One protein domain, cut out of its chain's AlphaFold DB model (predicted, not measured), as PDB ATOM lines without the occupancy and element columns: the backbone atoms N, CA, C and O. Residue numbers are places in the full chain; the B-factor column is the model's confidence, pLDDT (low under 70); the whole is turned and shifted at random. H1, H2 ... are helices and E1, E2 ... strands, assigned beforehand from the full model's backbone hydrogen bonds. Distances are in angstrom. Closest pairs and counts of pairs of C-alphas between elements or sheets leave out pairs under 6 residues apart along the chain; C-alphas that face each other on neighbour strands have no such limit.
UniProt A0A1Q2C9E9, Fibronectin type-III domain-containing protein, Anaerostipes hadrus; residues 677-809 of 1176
ATOM      1  N   ILE A 677      -6.094 -32.452  52.410       93.00
ATOM      2  CA  ILE A 677      -7.018 -31.787  51.494       93.00
ATOM      3  C   ILE A 677      -8.411 -31.807  52.109       93.00
ATOM      4  O   ILE A 677      -8.767 -32.732  52.841       93.00
ATOM      5  N   LYS A 678      -9.215 -30.793  51.807       92.31
ATOM      6  CA  LYS A 678     -10.633 -30.793  52.162       92.31
ATOM      7  C   LYS A 678     -11.411 -31.584  51.113       92.31
ATOM      8  O   LYS A 678     -11.276 -31.293  49.929       92.31
ATOM      9  N   ALA A 679     -12.236 -32.531  51.537       91.50
ATOM     10  CA  ALA A 679     -13.086 -33.325  50.658       91.50
ATOM     11  C   ALA A 679     -14.506 -33.429  51.227       91.50
ATOM     12  O   ALA A 679     -14.745 -33.221  52.418       91.50
ATOM     13  N   ASN A 680     -15.456 -33.716  50.349       89.00
ATOM     14  CA  ASN A 680     -16.840 -34.001  50.671       89.00
ATOM     15  C   ASN A 680     -17.176 -35.432  50.270       89.00
ATOM     16  O   ASN A 680     -16.668 -35.957  49.274       89.00
ATOM     17  N   ASP A 681     -18.070 -36.028  51.045       86.31
ATOM     18  CA  ASP A 681     -18.587 -37.363  50.807       86.31
ATOM     19  C   ASP A 681     -20.110 -37.384  50.757       86.31
ATOM     20  O   ASP A 681     -20.773 -36.559  51.397       86.31
ATOM     21  N   LEU A 682     -20.655 -38.350  50.019       83.81
ATOM     22  CA  LEU A 682     -22.077 -38.648  49.980       83.81
ATOM     23  C   LEU A 682     -22.366 -39.915  50.779       83.81
ATOM     24  O   LEU A 682     -21.837 -40.996  50.531       83.81
ATOM     25  N   TYR A 683     -23.303 -39.775  51.693       83.56
ATOM     26  CA  TYR A 683     -23.827 -40.820  52.562       83.56
ATOM     27  C   TYR A 683     -24.960 -41.536  51.836       83.56
ATOM     28  O   TYR A 683     -25.622 -40.930  50.989       83.56
ATOM     29  N   TYR A 684     -25.168 -42.831  52.052       76.56
ATOM     30  CA  TYR A 684     -26.311 -43.482  51.406       76.56
ATOM     31  C   TYR A 684     -27.636 -43.107  52.058       76.56
ATOM     32  O   TYR A 684     -28.636 -42.957  51.348       76.56
ATOM     33  N   THR A 685     -27.629 -42.865  53.368       77.12
ATOM     34  CA  THR A 685     -28.775 -42.322  54.083       77.12
ATOM     35  C   THR A 685     -29.254 -41.027  53.432       77.12
ATOM     36  O   THR A 685     -28.479 -40.143  53.049       77.12
ATOM     37  N   LYS A 686     -30.576 -40.908  53.304       82.06
ATOM     38  CA  LYS A 686     -31.239 -39.760  52.682       82.06
ATOM     39  C   LYS A 686     -31.814 -38.819  53.741       82.06
ATOM     40  O   LYS A 686     -32.111 -39.231  54.862       82.06
ATOM     41  N   ASP A 687     -31.919 -37.539  53.407       83.12
ATOM     42  CA  ASP A 687     -32.684 -36.561  54.176       83.12
ATOM     43  C   ASP A 687     -34.201 -36.731  53.950       83.12
ATOM     44  O   ASP A 687     -34.637 -37.521  53.108       83.12
ATOM     45  N   ASP A 688     -35.019 -35.968  54.681       84.88
ATOM     46  CA  ASP A 688     -36.488 -36.000  54.560       84.88
ATOM     47  C   ASP A 688     -36.989 -35.627  53.146       84.88
ATOM     48  O   ASP A 688     -38.142 -35.890  52.799       84.88
ATOM     49  N   ALA A 689     -36.138 -35.011  52.318       84.75
ATOM     50  CA  ALA A 689     -36.422 -34.664  50.930       84.75
ATOM     51  C   ALA A 689     -35.974 -35.753  49.931       84.75
ATOM     52  O   ALA A 689     -36.168 -35.588  48.724       84.75
ATOM     53  N   GLY A 690     -35.410 -36.865  50.411       82.06
ATOM     54  CA  GLY A 690     -34.950 -37.994  49.604       82.06
ATOM     55  C   GLY A 690     -33.570 -37.806  48.966       82.06
ATOM     56  O   GLY A 690     -33.165 -38.647  48.160       82.06
ATOM     57  N   ASN A 691     -32.837 -36.739  49.302       84.62
ATOM     58  CA  ASN A 691     -31.474 -36.520  48.815       84.62
ATOM     59  C   ASN A 691     -30.476 -37.236  49.717       84.62
ATOM     60  O   ASN A 691     -30.641 -37.243  50.932       84.62
ATOM     61  N   ARG A 692     -29.407 -37.794  49.138       83.88
ATOM     62  CA  ARG A 692     -28.289 -38.343  49.917       83.88
ATOM     63  C   ARG A 692     -27.729 -37.264  50.844       83.88
ATOM     64  O   ARG A 692     -27.467 -36.144  50.396       83.88
ATOM     65  N   LYS A 693     -27.540 -37.603  52.119       85.88
ATOM     66  CA  LYS A 693     -26.823 -36.738  53.056       85.88
ATOM     67  C   LYS A 693     -25.374 -36.581  52.583       85.88
ATOM     68  O   LYS A 693     -24.869 -37.371  51.788       85.88
ATOM     69  N   SER A 694     -24.710 -35.537  53.061       86.62
ATOM     70  CA  SER A 694     -23.304 -35.292  52.748       86.62
ATOM     71  C   SER A 694     -22.557 -34.799  53.973       86.62
ATOM     72  O   SER A 694     -23.160 -34.233  54.891       86.62
ATOM     73  N   GLY A 695     -21.245 -34.999  53.976       87.25
ATOM     74  CA  GLY A 695     -20.368 -34.472  55.010       87.25
ATOM     75  C   GLY A 695     -19.012 -34.073  54.462       87.25
ATOM     76  O   GLY A 695     -18.560 -34.579  53.440       87.25
ATOM     77  N   THR A 696     -18.374 -33.138  55.154       89.69
ATOM     78  CA  THR A 696     -17.016 -32.687  54.856       89.69
ATOM     79  C   THR A 696     -16.032 -33.383  55.785       89.69
ATOM     80  O   THR A 696     -16.288 -33.494  56.984       89.69
ATOM     81  N   TYR A 697     -14.883 -33.771  55.245       90.31
ATOM     82  CA  TYR A 697     -13.757 -34.320  55.988       90.31
ATOM     83  C   TYR A 697     -12.431 -33.785  55.428       90.31
ATOM     84  O   TYR A 697     -12.383 -33.115  54.391       90.31
ATOM     85  N   TYR A 698     -11.350 -34.046  56.153       92.62
ATOM     86  CA  TYR A 698      -9.992 -33.660  55.797       92.62
ATOM     87  C   TYR A 698      -9.151 -34.915  55.632       92.62
ATOM     88  O   TYR A 698      -9.040 -35.707  56.562       92.62
ATOM     89  N   LEU A 699      -8.566 -35.091  54.453       92.69
ATOM     90  CA  LEU A 699      -7.852 -36.303  54.072       92.69
ATOM     91  C   LEU A 699      -6.379 -36.018  53.833       92.69
ATOM     92  O   LEU A 699      -6.044 -35.226  52.957       92.69
ATOM     93  N   CYS A 700      -5.493 -36.733  54.515       92.62
ATOM     94  CA  CYS A 700      -4.093 -36.783  54.125       92.62
ATOM     95  C   CYS A 700      -3.914 -37.693  52.900       92.62
ATOM     96  O   CYS A 700      -4.054 -38.914  52.993       92.62
ATOM     97  N   THR A 701      -3.519 -37.132  51.753       91.25
ATOM     98  CA  THR A 701      -3.384 -37.888  50.486       91.25
ATOM     99  C   THR A 701      -2.173 -38.831  50.437       91.25
ATOM    100  O   THR A 701      -1.978 -39.573  49.467       91.25
ATOM    101  N   ASN A 702      -1.332 -38.820  51.475       88.50
ATOM    102  CA  ASN A 702      -0.156 -39.680  51.587       88.50
ATOM    103  C   ASN A 702      -0.404 -40.952  52.401       88.50
ATOM    104  O   ASN A 702       0.097 -42.002  52.002       88.50
ATOM    105  N   CYS A 703      -1.159 -40.870  53.500       88.19
ATOM    106  CA  CYS A 703      -1.376 -41.992  54.423       88.19
ATOM    107  C   CYS A 703      -2.852 -42.345  54.656       88.19
ATOM    108  O   CYS A 703      -3.142 -43.119  55.570       88.19
ATOM    109  N   LEU A 704      -3.762 -41.757  53.869       89.75
ATOM    110  CA  LEU A 704      -5.213 -41.953  53.959       89.75
ATOM    111  C   LEU A 704      -5.786 -41.653  55.349       89.75
ATOM    112  O   LEU A 704      -6.775 -42.237  55.774       89.75
ATOM    113  N   ASP A 705      -5.133 -40.760  56.092       89.75
ATOM    114  CA  ASP A 705      -5.662 -40.299  57.366       89.75
ATOM    115  C   ASP A 705      -6.814 -39.323  57.125       89.75
ATOM    116  O   ASP A 705      -6.586 -38.207  56.659       89.75
ATOM    117  N   ALA A 706      -8.039 -39.777  57.390       88.94
ATOM    118  CA  ALA A 706      -9.261 -39.000  57.249       88.94
ATOM    119  C   ALA A 706      -9.751 -38.528  58.624       88.94
ATOM    120  O   ALA A 706      -9.930 -39.323  59.545       88.94
ATOM    121  N   GLN A 707      -9.981 -37.224  58.754       87.25
ATOM    122  CA  GLN A 707     -10.414 -36.576  59.989       87.25
ATOM    123  C   GLN A 707     -11.680 -35.754  59.741       87.25
ATOM    124  O   GLN A 707     -11.811 -35.072  58.724       87.25
ATOM    125  N   SER A 708     -12.613 -35.757  60.694       86.69
ATOM    126  CA  SER A 708     -13.830 -34.931  60.621       86.69
ATOM    127  C   SER A 708     -13.544 -33.428  60.775       86.69
ATOM    128  O   SER A 708     -14.350 -32.588  60.375       86.69
ATOM    129  N   SER A 709     -12.376 -33.076  61.315       90.44
ATOM    130  CA  SER A 709     -11.868 -31.710  61.445       90.44
ATOM    131  C   SER A 709     -10.378 -31.659  61.120       90.44
ATOM    132  O   SER A 709      -9.657 -32.609  61.411       90.44
ATOM    133  N   LEU A 710      -9.913 -30.546  60.550       91.88
ATOM    134  CA  LEU A 710      -8.495 -30.334  60.266       91.88
ATOM    135  C   LEU A 710      -7.700 -30.342  61.585       91.88
ATOM    136  O   LEU A 710      -8.079 -29.591  62.487       91.88
ATOM    137  N   PRO A 711      -6.644 -31.166  61.718       89.00
ATOM    138  CA  PRO A 711      -5.821 -31.175  62.923       89.00
ATOM    139  C   PRO A 711      -5.187 -29.811  63.221       89.00
ATOM    140  O   PRO A 711      -4.887 -29.028  62.317       89.00
ATOM    141  N   ASP A 712      -4.970 -29.530  64.506       89.00
ATOM    142  CA  ASP A 712      -4.398 -28.261  64.957       89.00
ATOM    143  C   ASP A 712      -3.004 -28.030  64.351       89.00
ATOM    144  O   ASP A 712      -2.091 -28.835  64.522       89.00
ATOM    145  N   GLY A 713      -2.826 -26.887  63.681       84.75
ATOM    146  CA  GLY A 713      -1.558 -26.497  63.053       84.75
ATOM    147  C   GLY A 713      -1.367 -26.982  61.612       84.75
ATOM    148  O   GLY A 713      -0.409 -26.548  60.973       84.75
ATOM    149  N   GLU A 714      -2.277 -27.802  61.085       90.00
ATOM    150  CA  GLU A 714      -2.257 -28.273  59.695       90.00
ATOM    151  C   GLU A 714      -3.002 -27.321  58.742       90.00
ATOM    152  O   GLU A 714      -3.827 -26.501  59.157       90.00
ATOM    153  N   THR A 715      -2.730 -27.435  57.437       86.94
ATOM    154  CA  THR A 715      -3.471 -26.735  56.372       86.94
ATOM    155  C   THR A 715      -4.111 -27.731  55.405       86.94
ATOM    156  O   THR A 715      -3.617 -28.838  55.215       86.94
ATOM    157  N   ALA A 716      -5.233 -27.340  54.794       86.12
ATOM    158  CA  ALA A 716      -6.014 -28.184  53.882       86.12
ATOM    159  C   ALA A 716      -5.872 -27.758  52.406       86.12
ATOM    160  O   ALA A 716      -6.859 -27.740  51.666       86.12
ATOM    161  N   GLU A 717      -4.676 -27.323  51.999       81.31
ATOM    162  CA  GLU A 717      -4.420 -26.691  50.697       81.31
ATOM    163  C   GLU A 717      -3.445 -27.499  49.836       81.31
ATOM    164  O   GLU A 717      -2.481 -28.080  50.332       81.31
ATOM    165  N   HIS A 718      -3.648 -27.469  48.516       87.12
ATOM    166  CA  HIS A 718      -2.733 -28.085  47.555       87.12
ATOM    167  C   HIS A 718      -1.337 -27.461  47.609       87.12
ATOM    168  O   HIS A 718      -1.168 -26.244  47.640       87.12
ATOM    169  N   THR A 719      -0.307 -28.306  47.545       85.50
ATOM    170  CA  THR A 719       1.089 -27.858  47.524       85.50
ATOM    171  C   THR A 719       1.585 -27.750  46.089       85.50
ATOM    172  O   THR A 719       1.969 -28.739  45.461       85.50
ATOM    173  N   TYR A 720       1.574 -26.528  45.565       87.62
ATOM    174  CA  TYR A 720       2.002 -26.222  44.203       87.62
ATOM    175  C   TYR A 720       3.527 -26.165  44.061       87.62
ATOM    176  O   TYR A 720       4.215 -25.472  44.817       87.62
ATOM    177  N   GLY A 721       4.044 -26.882  43.060       83.56
ATOM    178  CA  GLY A 721       5.465 -26.919  42.723       83.56
ATOM    179  C   GLY A 721       5.935 -25.737  41.872       83.56
ATOM    180  O   GLY A 721       5.346 -24.656  41.861       83.56
ATOM    181  N   ASN A 722       7.019 -25.958  41.126       85.50
ATOM    182  CA  ASN A 722       7.594 -24.945  40.241       85.50
ATOM    183  C   ASN A 722       6.610 -24.532  39.140       85.50
ATOM    184  O   ASN A 722       6.022 -25.378  38.461       85.50
ATOM    185  N   ALA A 723       6.504 -23.224  38.924       87.12
ATOM    186  CA  ALA A 723       5.673 -22.657  37.879       87.12
ATOM    187  C   ALA A 723       6.264 -22.893  36.483       87.12
ATOM    188  O   ALA A 723       7.479 -22.856  36.272       87.12
ATOM    189  N   LYS A 724       5.385 -23.118  35.509       89.19
ATOM    190  CA  LYS A 724       5.704 -23.191  34.079       89.19
ATOM    191  C   LYS A 724       4.977 -22.072  33.352       89.19
ATOM    192  O   LYS A 724       3.923 -21.643  33.803       89.19
ATOM    193  N   ALA A 725       5.525 -21.619  32.228       89.81
ATOM    194  CA  ALA A 725       4.946 -20.523  31.463       89.81
ATOM    195  C   ALA A 725       4.786 -20.858  29.987       89.81
ATOM    196  O   ALA A 725       5.726 -21.340  29.348       89.81
ATOM    197  N   THR A 726       3.619 -20.528  29.444       90.31
ATOM    198  CA  THR A 726       3.387 -20.506  27.998       90.31
ATOM    199  C   THR A 726       3.431 -19.056  27.532       90.31
ATOM    200  O   THR A 726       2.601 -18.256  27.945       90.31
ATOM    201  N   TRP A 727       4.424 -18.706  26.712       88.31
ATOM    202  CA  TRP A 727       4.663 -17.334  26.243       88.31
ATOM    203  C   TRP A 727       4.059 -17.105  24.859       88.31
ATOM    204  O   TRP A 727       4.117 -17.998  24.011       88.31
ATOM    205  N   ASN A 728       3.566 -15.897  24.603       86.81
ATOM    206  CA  ASN A 728       3.204 -15.467  23.254       86.81
ATOM    207  C   ASN A 728       4.450 -15.151  22.388       86.81
ATOM    208  O   ASN A 728       5.573 -15.070  22.889       86.81
ATOM    209  N   ASP A 729       4.254 -14.969  21.076       78.94
ATOM    210  CA  ASP A 729       5.348 -14.868  20.090       78.94
ATOM    211  C   ASP A 729       6.319 -13.698  20.334       78.94
ATOM    212  O   ASP A 729       7.517 -13.821  20.074       78.94
ATOM    213  N   ASP A 730       5.826 -12.573  20.857       80.06
ATOM    214  CA  ASP A 730       6.623 -11.372  21.140       80.06
ATOM    215  C   ASP A 730       7.122 -11.283  22.597       80.06
ATOM    216  O   ASP A 730       7.814 -10.330  22.958       80.06
ATOM    217  N   ASN A 731       6.832 -12.300  23.417       84.31
ATOM    218  CA  ASN A 731       7.175 -12.392  24.839       84.31
ATOM    219  C   ASN A 731       6.606 -11.244  25.700       84.31
ATOM    220  O   ASN A 731       7.189 -10.904  26.730       84.31
ATOM    221  N   THR A 732       5.483 -10.642  25.290       82.75
ATOM    222  CA  THR A 732       4.775  -9.585  26.042       82.75
ATOM    223  C   THR A 732       3.602 -10.092  26.881       82.75
ATOM    224  O   THR A 732       3.003  -9.307  27.618       82.75
ATOM    225  N   LYS A 733       3.279 -11.391  26.809       84.56
ATOM    226  CA  LYS A 733       2.307 -12.080  27.673       84.56
ATOM    227  C   LYS A 733       2.752 -13.511  27.968       84.56
ATOM    228  O   LYS A 733       3.312 -14.176  27.093       84.56
ATOM    229  N   ALA A 734       2.444 -13.999  29.167       89.88
ATOM    230  CA  ALA A 734       2.578 -15.410  29.497       89.88
ATOM    231  C   ALA A 734       1.453 -15.908  30.416       89.88
ATOM    232  O   ALA A 734       0.984 -15.178  31.290       89.88
ATOM    233  N   ASP A 735       1.080 -17.174  30.236       91.44
ATOM    234  CA  ASP A 735       0.197 -17.909  31.142       91.44
ATOM    235  C   ASP A 735       1.053 -18.746  32.081       91.44
ATOM    236  O   ASP A 735       1.788 -19.631  31.629       91.44
ATOM    237  N   VAL A 736       0.985 -18.446  33.376       90.31
ATOM    238  CA  VAL A 736       1.749 -19.137  34.414       90.31
ATOM    239  C   VAL A 736       0.888 -20.235  35.012       90.31
ATOM    240  O   VAL A 736      -0.172 -19.962  35.572       90.31
ATOM    241  N   THR A 737       1.361 -21.471  34.920       91.00
ATOM    242  CA  THR A 737       0.676 -22.662  35.417       91.00
ATOM    243  C   THR A 737       1.485 -23.313  36.532       91.00
ATOM    244  O   THR A 737       2.695 -23.515  36.393       91.00
ATOM    245  N   VAL A 738       0.814 -23.697  37.614       89.12
ATOM    246  CA  VAL A 738       1.381 -24.489  38.714       89.12
ATOM    247  C   VAL A 738       0.579 -25.773  38.899       89.12
ATOM    248  O   VAL A 738      -0.632 -25.775  38.684       89.12
ATOM    249  N   SER A 739       1.244 -26.865  39.280       88.50
ATOM    250  CA  SER A 739       0.601 -28.151  39.567       88.50
ATOM    251  C   SER A 739       0.922 -28.617  40.984       88.50
ATOM    252  O   SER A 739       2.034 -28.406  41.476       88.50
ATOM    253  N   CYS A 740      -0.065 -29.217  41.653       88.06
ATOM    254  CA  CYS A 740       0.110 -29.811  42.970       88.06
ATOM    255  C   CYS A 740       1.029 -31.030  42.859       88.06
ATOM    256  O   CYS A 740       0.683 -32.016  42.211       88.06
ATOM    257  N   THR A 741       2.202 -30.984  43.487       87.25
ATOM    258  CA  THR A 741       3.217 -32.043  43.340       87.25
ATOM    259  C   THR A 741       2.905 -33.298  44.145       87.25
ATOM    260  O   THR A 741       3.514 -34.335  43.900       87.25
ATOM    261  N   VAL A 742       1.983 -33.211  45.107       87.69
ATOM    262  CA  VAL A 742       1.616 -34.324  45.996       87.69
ATOM    263  C   VAL A 742       0.413 -35.108  45.455       87.69
ATOM    264  O   VAL A 742       0.385 -36.335  45.548       87.69
ATOM    265  N   CYS A 743      -0.560 -34.416  44.851       88.88
ATOM    266  CA  CYS A 743      -1.860 -34.991  44.482       88.88
ATOM    267  C   CYS A 743      -1.980 -35.435  43.011       88.88
ATOM    268  O   CYS A 743      -2.834 -36.261  42.712       88.88
ATOM    269  N   GLN A 744      -1.152 -34.918  42.089       84.25
ATOM    270  CA  GLN A 744      -1.339 -35.051  40.626       84.25
ATOM    271  C   GLN A 744      -1.347 -36.486  40.052       84.25
ATOM    272  O   GLN A 744      -1.790 -36.668  38.922       84.25
ATOM    273  N   ASP A 745      -0.896 -37.485  40.817       82.00
ATOM    274  CA  ASP A 745      -0.766 -38.886  40.381       82.00
ATOM    275  C   ASP A 745      -1.506 -39.875  41.313       82.00
ATOM    276  O   ASP A 745      -1.257 -41.080  41.281       82.00
ATOM    277  N   LYS A 746      -2.375 -39.373  42.198       85.88
ATOM    278  CA  LYS A 746      -3.063 -40.176  43.219       85.88
ATOM    279  C   LYS A 746      -4.424 -40.664  42.709       85.88
ATOM    280  O   LYS A 746      -5.242 -39.864  42.265       85.88
ATOM    281  N   GLU A 747      -4.681 -41.969  42.821       87.75
ATOM    282  CA  GLU A 747      -5.948 -42.608  42.424       87.75
ATOM    283  C   GLU A 747      -6.930 -42.732  43.603       87.75
ATOM    284  O   GLU A 747      -7.270 -43.833  44.031       87.75
ATOM    285  N   LEU A 748      -7.358 -41.591  44.146       89.44
ATOM    286  CA  LEU A 748      -8.222 -41.505  45.330       89.44
ATOM    287  C   LEU A 748      -9.600 -40.940  44.970       89.44
ATOM    288  O   LEU A 748      -9.673 -39.996  44.181       89.44
ATOM    289  N   ASP A 749     -10.676 -41.450  45.571       87.56
ATOM    290  CA  ASP A 749     -12.044 -40.938  45.361       87.56
ATOM    291  C   ASP A 749     -12.151 -39.427  45.657       87.56
ATOM    292  O   ASP A 749     -12.661 -38.664  44.835       87.56
ATOM    293  N   ALA A 750     -11.536 -38.953  46.746       88.88
ATOM    294  CA  ALA A 750     -11.474 -37.538  47.120       88.88
ATOM    295  C   ALA A 750     -10.869 -36.626  46.033       88.88
ATOM    296  O   ALA A 750     -11.113 -35.418  46.025       88.88
ATOM    297  N   LEU A 751     -10.069 -37.190  45.119       88.75
ATOM    298  CA  LEU A 751      -9.382 -36.486  44.032       88.75
ATOM    299  C   LEU A 751      -9.963 -36.779  42.645       88.75
ATOM    300  O   LEU A 751      -9.551 -36.145  41.675       88.75
ATOM    301  N   LEU A 752     -10.881 -37.740  42.527       85.44
ATOM    302  CA  LEU A 752     -11.368 -38.239  41.239       85.44
ATOM    303  C   LEU A 752     -12.897 -38.257  41.121       85.44
ATOM    304  O   LEU A 752     -13.404 -38.366  40.002       85.44
ATOM    305  N   ASP A 753     -13.628 -38.130  42.229       81.31
ATOM    306  CA  ASP A 753     -15.090 -38.069  42.240       81.31
ATOM    307  C   ASP A 753     -15.595 -36.659  41.903       81.31
ATOM    308  O   ASP A 753     -15.169 -35.667  42.502       81.31
ATOM    309  N   ASP A 754     -16.532 -36.568  40.955       80.69
ATOM    310  CA  ASP A 754     -17.164 -35.330  40.487       80.69
ATOM    311  C   ASP A 754     -17.810 -34.493  41.612       80.69
ATOM    312  O   ASP A 754     -18.064 -33.300  41.407       80.69
ATOM    313  N   GLN A 755     -18.087 -35.068  42.788       79.44
ATOM    314  CA  GLN A 755     -18.568 -34.330  43.964       79.44
ATOM    315  C   GLN A 755     -17.496 -33.420  44.593       79.44
ATOM    316  O   GLN A 755     -17.823 -32.460  45.291       79.44
ATOM    317  N   ASN A 756     -16.222 -33.679  44.298       85.75
ATOM    318  CA  ASN A 756     -15.060 -33.003  44.865       85.75
ATOM    319  C   ASN A 756     -14.367 -32.054  43.878       85.75
ATOM    320  O   ASN A 756     -13.180 -31.791  44.016       85.75
ATOM    321  N   LYS A 757     -15.085 -31.513  42.882       83.00
ATOM    322  CA  LYS A 757     -14.512 -30.653  41.818       83.00
ATOM    323  C   LYS A 757     -13.576 -29.552  42.313       83.00
ATOM    324  O   LYS A 757     -12.541 -29.336  41.693       83.00
ATOM    325  N   ASP A 758     -13.906 -28.895  43.423       77.12
ATOM    326  CA  ASP A 758     -13.054 -27.847  44.001       77.12
ATOM    327  C   ASP A 758     -11.718 -28.423  44.510       77.12
ATOM    328  O   ASP A 758     -10.655 -27.831  44.337       77.12
ATOM    329  N   THR A 759     -11.751 -29.628  45.076       82.56
ATOM    330  CA  THR A 759     -10.579 -30.392  45.520       82.56
ATOM    331  C   THR A 759      -9.783 -30.971  44.342       82.56
ATOM    332  O   THR A 759      -8.576 -31.176  44.463       82.56
ATOM    333  N   GLN A 760     -10.413 -31.181  43.182       82.44
ATOM    334  CA  GLN A 760      -9.775 -31.675  41.953       82.44
ATOM    335  C   GLN A 760      -8.979 -30.612  41.183       82.44
ATOM    336  O   GLN A 760      -8.332 -30.947  40.187       82.44
ATOM    337  N   GLU A 761      -9.010 -29.338  41.588       83.50
ATOM    338  CA  GLU A 761      -8.245 -28.276  40.926       83.50
ATOM    339  C   GLU A 761      -6.741 -28.394  41.247       83.50
ATOM    340  O   GLU A 761      -6.144 -27.581  41.948       83.50
ATOM    341  N   LEU A 762      -6.105 -29.445  40.724       86.62
ATOM    342  CA  LEU A 762      -4.690 -29.757  40.940       86.62
ATOM    343  C   LEU A 762      -3.759 -28.863  40.122       86.62
ATOM    344  O   LEU A 762      -2.552 -28.844  40.365       86.62
ATOM    345  N   ILE A 763      -4.302 -28.166  39.122       86.56
ATOM    346  CA  ILE A 763      -3.567 -27.287  38.220       86.56
ATOM    347  C   ILE A 763      -4.259 -25.934  38.204       86.56
ATOM    348  O   ILE A 763      -5.408 -25.831  37.781       86.56
ATOM    349  N   LYS A 764      -3.520 -24.892  38.578       88.94
ATOM    350  CA  LYS A 764      -3.985 -23.507  38.503       88.94
ATOM    351  C   LYS A 764      -3.201 -22.746  37.454       88.94
ATOM    352  O   LYS A 764      -1.992 -22.933  37.321       88.94
ATOM    353  N   THR A 765      -3.897 -21.890  36.714       89.31
ATOM    354  CA  THR A 765      -3.298 -21.017  35.699       89.31
ATOM    355  C   THR A 765      -3.705 -19.576  35.959       89.31
ATOM    356  O   THR A 765      -4.875 -19.300  36.212       89.31
ATOM    357  N   ALA A 766      -2.745 -18.660  35.882       90.06
ATOM    358  CA  ALA A 766      -2.987 -17.227  35.955       90.06
ATOM    359  C   ALA A 766      -2.201 -16.492  34.865       90.06
ATOM    360  O   ALA A 766      -1.038 -16.802  34.603       90.06
ATOM    361  N   GLU A 767      -2.831 -15.486  34.262       83.94
ATOM    362  CA  GLU A 767      -2.155 -14.571  33.341       83.94
ATOM    363  C   GLU A 767      -1.177 -13.660  34.106       83.94
ATOM    364  O   GLU A 767      -1.449 -13.206  35.226       83.94
ATOM    365  N   THR A 768      -0.029 -13.354  33.498       81.19
ATOM    366  CA  THR A 768       0.961 -12.428  34.071       81.19
ATOM    367  C   THR A 768       0.448 -10.995  34.130       81.19
ATOM    368  O   THR A 768      -0.051 -10.471  33.133       81.19
ATOM    369  N   LYS A 769       0.665 -10.319  35.264       69.56
ATOM    370  CA  LYS A 769       0.317  -8.895  35.432       69.56
ATOM    371  C   LYS A 769       1.358  -7.940  34.832       69.56
ATOM    372  O   LYS A 769       0.995  -6.835  34.444       69.56
ATOM    373  N   ASP A 770       2.629  -8.351  34.783       72.81
ATOM    374  CA  ASP A 770       3.770  -7.561  34.292       72.81
ATOM    375  C   ASP A 770       4.894  -8.486  33.771       72.81
ATOM    376  O   ASP A 770       5.043  -9.612  34.260       72.81
ATOM    377  N   ILE A 771       5.679  -8.018  32.789       82.62
ATOM    378  CA  ILE A 771       6.858  -8.717  32.242       82.62
ATOM    379  C   ILE A 771       8.052  -7.764  32.224       82.62
ATOM    380  O   ILE A 771       8.081  -6.763  31.506       82.62
ATOM    381  N   LYS A 772       9.088  -8.117  32.986       85.69
ATOM    382  CA  LYS A 772      10.326  -7.344  33.101       85.69
ATOM    383  C   LYS A 772      11.370  -7.854  32.119       85.69
ATOM    384  O   LYS A 772      11.561  -9.056  31.961       85.69
ATOM    385  N   VAL A 773      12.098  -6.925  31.503       82.50
ATOM    386  CA  VAL A 773      13.186  -7.226  30.564       82.50
ATOM    387  C   VAL A 773      14.528  -6.920  31.228       82.50
ATOM    388  O   VAL A 773      14.820  -5.761  31.524       82.50
ATOM    389  N   LYS A 774      15.360  -7.944  31.442       81.19
ATOM    390  CA  LYS A 774      16.731  -7.818  31.961       81.19
ATOM    391  C   LYS A 774      17.726  -7.829  30.793       81.19
ATOM    392  O   LYS A 774      17.673  -8.715  29.937       81.19
ATOM    393  N   LYS A 775      18.617  -6.833  30.752       73.75
ATOM    394  CA  LYS A 775      19.679  -6.685  29.739       73.75
ATOM    395  C   LYS A 775      21.060  -6.768  30.410       73.75
ATOM    396  O   LYS A 775      21.167  -6.299  31.541       73.75
ATOM    397  N   PRO A 776      22.091  -7.313  29.743       66.06
ATOM    398  CA  PRO A 776      23.474  -7.260  30.216       66.06
ATOM    399  C   PRO A 776      24.019  -5.824  30.265       66.06
ATOM    400  O   PRO A 776      23.613  -4.981  29.461       66.06
ATOM    401  N   ASP A 777      24.969  -5.565  31.165       61.94
ATOM    402  CA  ASP A 777      25.588  -4.242  31.360       61.94
ATOM    403  C   ASP A 777      26.411  -3.757  30.146       61.94
ATOM    404  O   ASP A 777      26.672  -2.563  30.008       61.94
ATOM    405  N   ASP A 778      26.799  -4.661  29.242       56.94
ATOM    406  CA  ASP A 778      27.590  -4.407  28.031       56.94
ATOM    407  C   ASP A 778      26.756  -4.383  26.733       56.94
ATOM    408  O   ASP A 778      27.311  -4.438  25.632       56.94
ATOM    409  N   PHE A 779      25.425  -4.278  26.841       60.69
ATOM    410  CA  PHE A 779      24.526  -4.240  25.687       60.69
ATOM    411  C   PHE A 779      24.776  -2.999  24.803       60.69
ATOM    412  O   PHE A 779      24.357  -1.885  25.122       60.69
ATOM    413  N   ASP A 780      25.432  -3.210  23.658       57.41
ATOM    414  CA  ASP A 780      25.798  -2.183  22.678       57.41
ATOM    415  C   ASP A 780      25.104  -2.424  21.324       57.41
ATOM    416  O   ASP A 780      25.035  -3.548  20.811       57.41
ATOM    417  N   CYS A 781      24.627  -1.332  20.720       50.03
ATOM    418  CA  CYS A 781      23.983  -1.294  19.409       50.03
ATOM    419  C   CYS A 781      24.865  -1.896  18.307       50.03
ATOM    420  O   CYS A 781      24.329  -2.388  17.319       50.03
ATOM    421  N   GLU A 782      26.189  -1.873  18.470       50.44
ATOM    422  CA  GLU A 782      27.149  -2.370  17.481       50.44
ATOM    423  C   GLU A 782      27.562  -3.844  17.678       50.44
ATOM    424  O   GLU A 782      28.312  -4.361  16.851       50.44
ATOM    425  N   LYS A 783      27.068  -4.553  18.712       55.38
ATOM    426  CA  LYS A 783      27.533  -5.923  19.042       55.38
ATOM    427  C   LYS A 783      26.452  -6.993  19.280       55.38
ATOM    428  O   LYS A 783      26.774  -8.171  19.150       55.38
ATOM    429  N   GLY A 784      25.188  -6.629  19.533       64.94
ATOM    430  CA  GLY A 784      24.118  -7.599  19.848       64.94
ATOM    431  C   GLY A 784      24.266  -8.247  21.240       64.94
ATOM    432  O   GLY A 784      25.255  -8.006  21.928       64.94
ATOM    433  N   GLY A 785      23.280  -9.040  21.692       70.12
ATOM    434  CA  GLY A 785      23.309  -9.706  23.007       70.12
ATOM    435  C   GLY A 785      22.050 -10.506  23.395       70.12
ATOM    436  O   GLY A 785      21.014 -10.423  22.734       70.12
ATOM    437  N   ASN A 786      22.141 -11.289  24.480       76.12
ATOM    438  CA  ASN A 786      21.022 -12.049  25.062       76.12
ATOM    439  C   ASN A 786      20.154 -11.161  25.968       76.12
ATOM    440  O   ASN A 786      20.677 -10.439  26.811       76.12
ATOM    441  N   VAL A 787      18.832 -11.251  25.822       81.38
ATOM    442  CA  VAL A 787      17.824 -10.531  26.612       81.38
ATOM    443  C   VAL A 787      16.937 -11.542  27.342       81.38
ATOM    444  O   VAL A 787      16.413 -12.462  26.714       81.38
ATOM    445  N   THR A 788      16.748 -11.370  28.654       86.69
ATOM    446  CA  THR A 788      15.923 -12.263  29.487       86.69
ATOM    447  C   THR A 788      14.609 -11.582  29.868       86.69
ATOM    448  O   THR A 788      14.608 -10.503  30.463       86.69
ATOM    449  N   TYR A 789      13.490 -12.222  29.531       87.44
ATOM    450  CA  TYR A 789      12.134 -11.845  29.923       87.44
ATOM    451  C   TYR A 789      11.764 -12.576  31.208       87.44
ATOM    452  O   TYR A 789      11.979 -13.782  31.305       87.44
ATOM    453  N   VAL A 790      11.205 -11.853  32.173       89.12
ATOM    454  CA  VAL A 790      10.820 -12.359  33.492       89.12
ATOM    455  C   VAL A 790       9.354 -12.022  33.731       89.12
ATOM    456  O   VAL A 790       8.987 -10.849  33.756       89.12
ATOM    457  N   ALA A 791       8.526 -13.047  33.879       89.62
ATOM    458  CA  ALA A 791       7.085 -12.967  34.078       89.62
ATOM    459  C   ALA A 791       6.732 -13.271  35.536       89.62
ATOM    460  O   ALA A 791       7.251 -14.231  36.101       89.62
ATOM    461  N   THR A 792       5.811 -12.496  36.114       89.12
ATOM    462  CA  THR A 792       5.297 -12.720  37.476       89.12
ATOM    463  C   THR A 792       3.776 -12.866  37.485       89.12
ATOM    464  O   THR A 792       3.063 -12.032  36.913       89.12
ATOM    465  N   ALA A 793       3.270 -13.898  38.163       90.00
ATOM    466  CA  ALA A 793       1.839 -14.135  38.360       90.00
ATOM    467  C   ALA A 793       1.526 -14.472  39.823       90.00
ATOM    468  O   ALA A 793       2.342 -15.075  40.516       90.00
ATOM    469  N   THR A 794       0.333 -14.093  40.289       88.38
ATOM    470  CA  THR A 794      -0.151 -14.412  41.641       88.38
ATOM    471  C   THR A 794      -1.211 -15.506  41.555       88.38
ATOM    472  O   THR A 794      -2.243 -15.287  40.924       88.38
ATOM    473  N   ILE A 795      -0.982 -16.640  42.216       85.12
ATOM    474  CA  ILE A 795      -1.937 -17.752  42.334       85.12
ATOM    475  C   ILE A 795      -2.150 -18.006  43.828       85.12
ATOM    476  O   ILE A 795      -1.174 -18.148  44.562       85.12
ATOM    477  N   ASP A 796      -3.405 -17.983  44.283       80.44
ATOM    478  CA  ASP A 796      -3.797 -18.120  45.700       80.44
ATOM    479  C   ASP A 796      -3.019 -17.201  46.661       80.44
ATOM    480  O   ASP A 796      -2.616 -17.580  47.754       80.44
ATOM    481  N   GLY A 797      -2.750 -15.965  46.232       80.81
ATOM    482  CA  GLY A 797      -2.018 -14.984  47.043       80.81
ATOM    483  C   GLY A 797      -0.494 -15.166  47.077       80.81
ATOM    484  O   GLY A 797       0.187 -14.314  47.646       80.81
ATOM    485  N   LYS A 798       0.059 -16.197  46.423       83.38
ATOM    486  CA  LYS A 798       1.507 -16.423  46.284       83.38
ATOM    487  C   LYS A 798       2.006 -16.000  44.900       83.38
ATOM    488  O   LYS A 798       1.379 -16.312  43.888       83.38
ATOM    489  N   GLU A 799       3.126 -15.281  44.847       88.25
ATOM    490  CA  GLU A 799       3.774 -14.889  43.588       88.25
ATOM    491  C   GLU A 799       4.706 -15.982  43.056       88.25
ATOM    492  O   GLU A 799       5.484 -16.578  43.801       88.25
ATOM    493  N   TYR A 800       4.645 -16.200  41.744       89.06
ATOM    494  CA  TYR A 800       5.494 -17.117  40.994       89.06
ATOM    495  C   TYR A 800       6.213 -16.359  39.877       89.06
ATOM    496  O   TYR A 800       5.583 -15.573  39.164       89.06
ATOM    497  N   GLU A 801       7.514 -16.615  39.716       88.50
ATOM    498  CA  GLU A 801       8.373 -16.012  38.690       88.50
ATOM    499  C   GLU A 801       8.852 -17.076  37.689       88.50
ATOM    500  O   GLU A 801       9.241 -18.179  38.072       88.50
ATOM    501  N   VAL A 802       8.816 -16.741  36.399       90.06
ATOM    502  CA  VAL A 802       9.238 -17.601  35.279       90.06
ATOM    503  C   VAL A 802      10.015 -16.781  34.253       90.06
ATOM    504  O   VAL A 802       9.670 -15.629  33.989       90.06
ATOM    505  N   GLU A 803      11.053 -17.358  33.641       91.19
ATOM    506  CA  GLU A 803      11.946 -16.626  32.734       91.19
ATOM    507  C   GLU A 803      12.156 -17.291  31.363       91.19
ATOM    508  O   GLU A 803      12.073 -18.512  31.214       91.19
ATOM    509  N   LYS A 804      12.435 -16.466  30.342       87.56
ATOM    510  CA  LYS A 804      12.768 -16.881  28.968       87.56
ATOM    511  C   LYS A 804      13.855 -15.977  28.383       87.56
ATOM    512  O   LYS A 804      13.712 -14.759  28.391       87.56
ATOM    513  N   THR A 805      14.922 -16.554  27.828       86.50
ATOM    514  CA  THR A 805      16.041 -15.797  27.225       86.50
ATOM    515  C   THR A 805      16.022 -15.875  25.695       86.50
ATOM    516  O   THR A 805      15.814 -16.952  25.137       86.50
ATOM    517  N   VAL A 806      16.244 -14.741  25.019       80.00
ATOM    518  CA  VAL A 806      16.230 -14.579  23.549       80.00
ATOM    519  C   VAL A 806      17.466 -13.792  23.080       80.00
ATOM    520  O   VAL A 806      17.869 -12.838  23.739       80.00
ATOM    521  N   THR A 807      18.075 -14.155  21.945       77.31
ATOM    522  CA  THR A 807      19.285 -13.503  21.386       77.31
ATOM    523  C   THR A 807      18.944 -12.434  20.333       77.31
ATOM    524  O   THR A 807      18.099 -12.678  19.475       77.31
ATOM    525  N   VAL A 808      19.614 -11.271  20.369       66.38
ATOM    526  CA  VAL A 808      19.408 -10.110  19.466       66.38
ATOM    527  C   VAL A 808      20.725  -9.709  18.752       66.38
ATOM    528  O   VAL A 808      21.766  -9.681  19.401       66.38
ATOM    529  N   GLU A 809      20.710  -9.370  17.448       54.47
ATOM    530  CA  GLU A 809      21.903  -9.058  16.597       54.47
ATOM    531  C   GLU A 809      22.211  -7.525  16.401       54.47
ATOM    532  O   GLU A 809      21.409  -6.687  16.807       54.47
TER     533      GLU A 809
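What this domain is: This is residues 677 to 809 of the 1176 residues of the protein "Fibronectin type-III domain-containing protein" of Anaerostipes hadrus (UniProt A0A1Q2C9E9). This is a long rod in two lobes: at one end the hairpin E1-E2, with loops and the tiny helix H1 beside it; at the other a small sandwich, with sheets E3-E4-E5 and E6-E7-E8 partly face to face and their strands crossed. The far ends of E7 and E8 and the E6-E7 link reach beyond the sandwich. The 133 printed residues, with under half in named elements, run E1 E2 E3 E4 H1 E5 E6 E7 E8; the sheets are antiparallel and the class is mostly strand. The whole is extended, with a radius of gyration of the C-alphas of 22.1 A and spans of 80 by 31 by 24 A.

How they stand to each other: Start at E1, residues 677 to 686, in a hairpin with E2, residues 692 to 700; N 679 and O 697 are 2.9 A apart, within hydrogen-bond range. Look next at E3, residues 724 to 727, E4, residues 734 to 739, and E5, residues 763 to 767: N 726 and O 735 are 3.0 A apart, N 764 and O 738 also 3.0 A. Between E4 and E5 find H1, residues 749 to 752, too short for an O i to N i+4 pair; C-alphas 750 and 679, the closest of H1 and E1, are 5.7 A apart. E5 runs on into E6, residues 770 to 774, at 78 degrees. With E7, residues 785 to 795, and E8, residues 798 to 808, E6 makes a meander, each strand the antiparallel neighbour of the one before: N 772 and O 790 are 2.8 A apart, N 793 and O 800 3.0 A. In the sandwich, C-alphas 766 and 793, the closest of E5 and E7, are 6.2 A apart.

Where its parts are: Find C-alpha 677 at (-7.018, -31.787, 51.494); E1 runs 25.5 A from there, and E2 24.6 A. E7 spans 32.8 A and E8 32.9 A, ending at C-alpha 808, (19.408, -10.110, 19.466).

The domain as a whole: C-alphas 688 and 782, the two farthest apart, are 81.0 A from each other. The printed part has no cut; the link E2 to E3 is long. The pLDDT is under 70 at residues 769, 776 to 784 and 808 to 809.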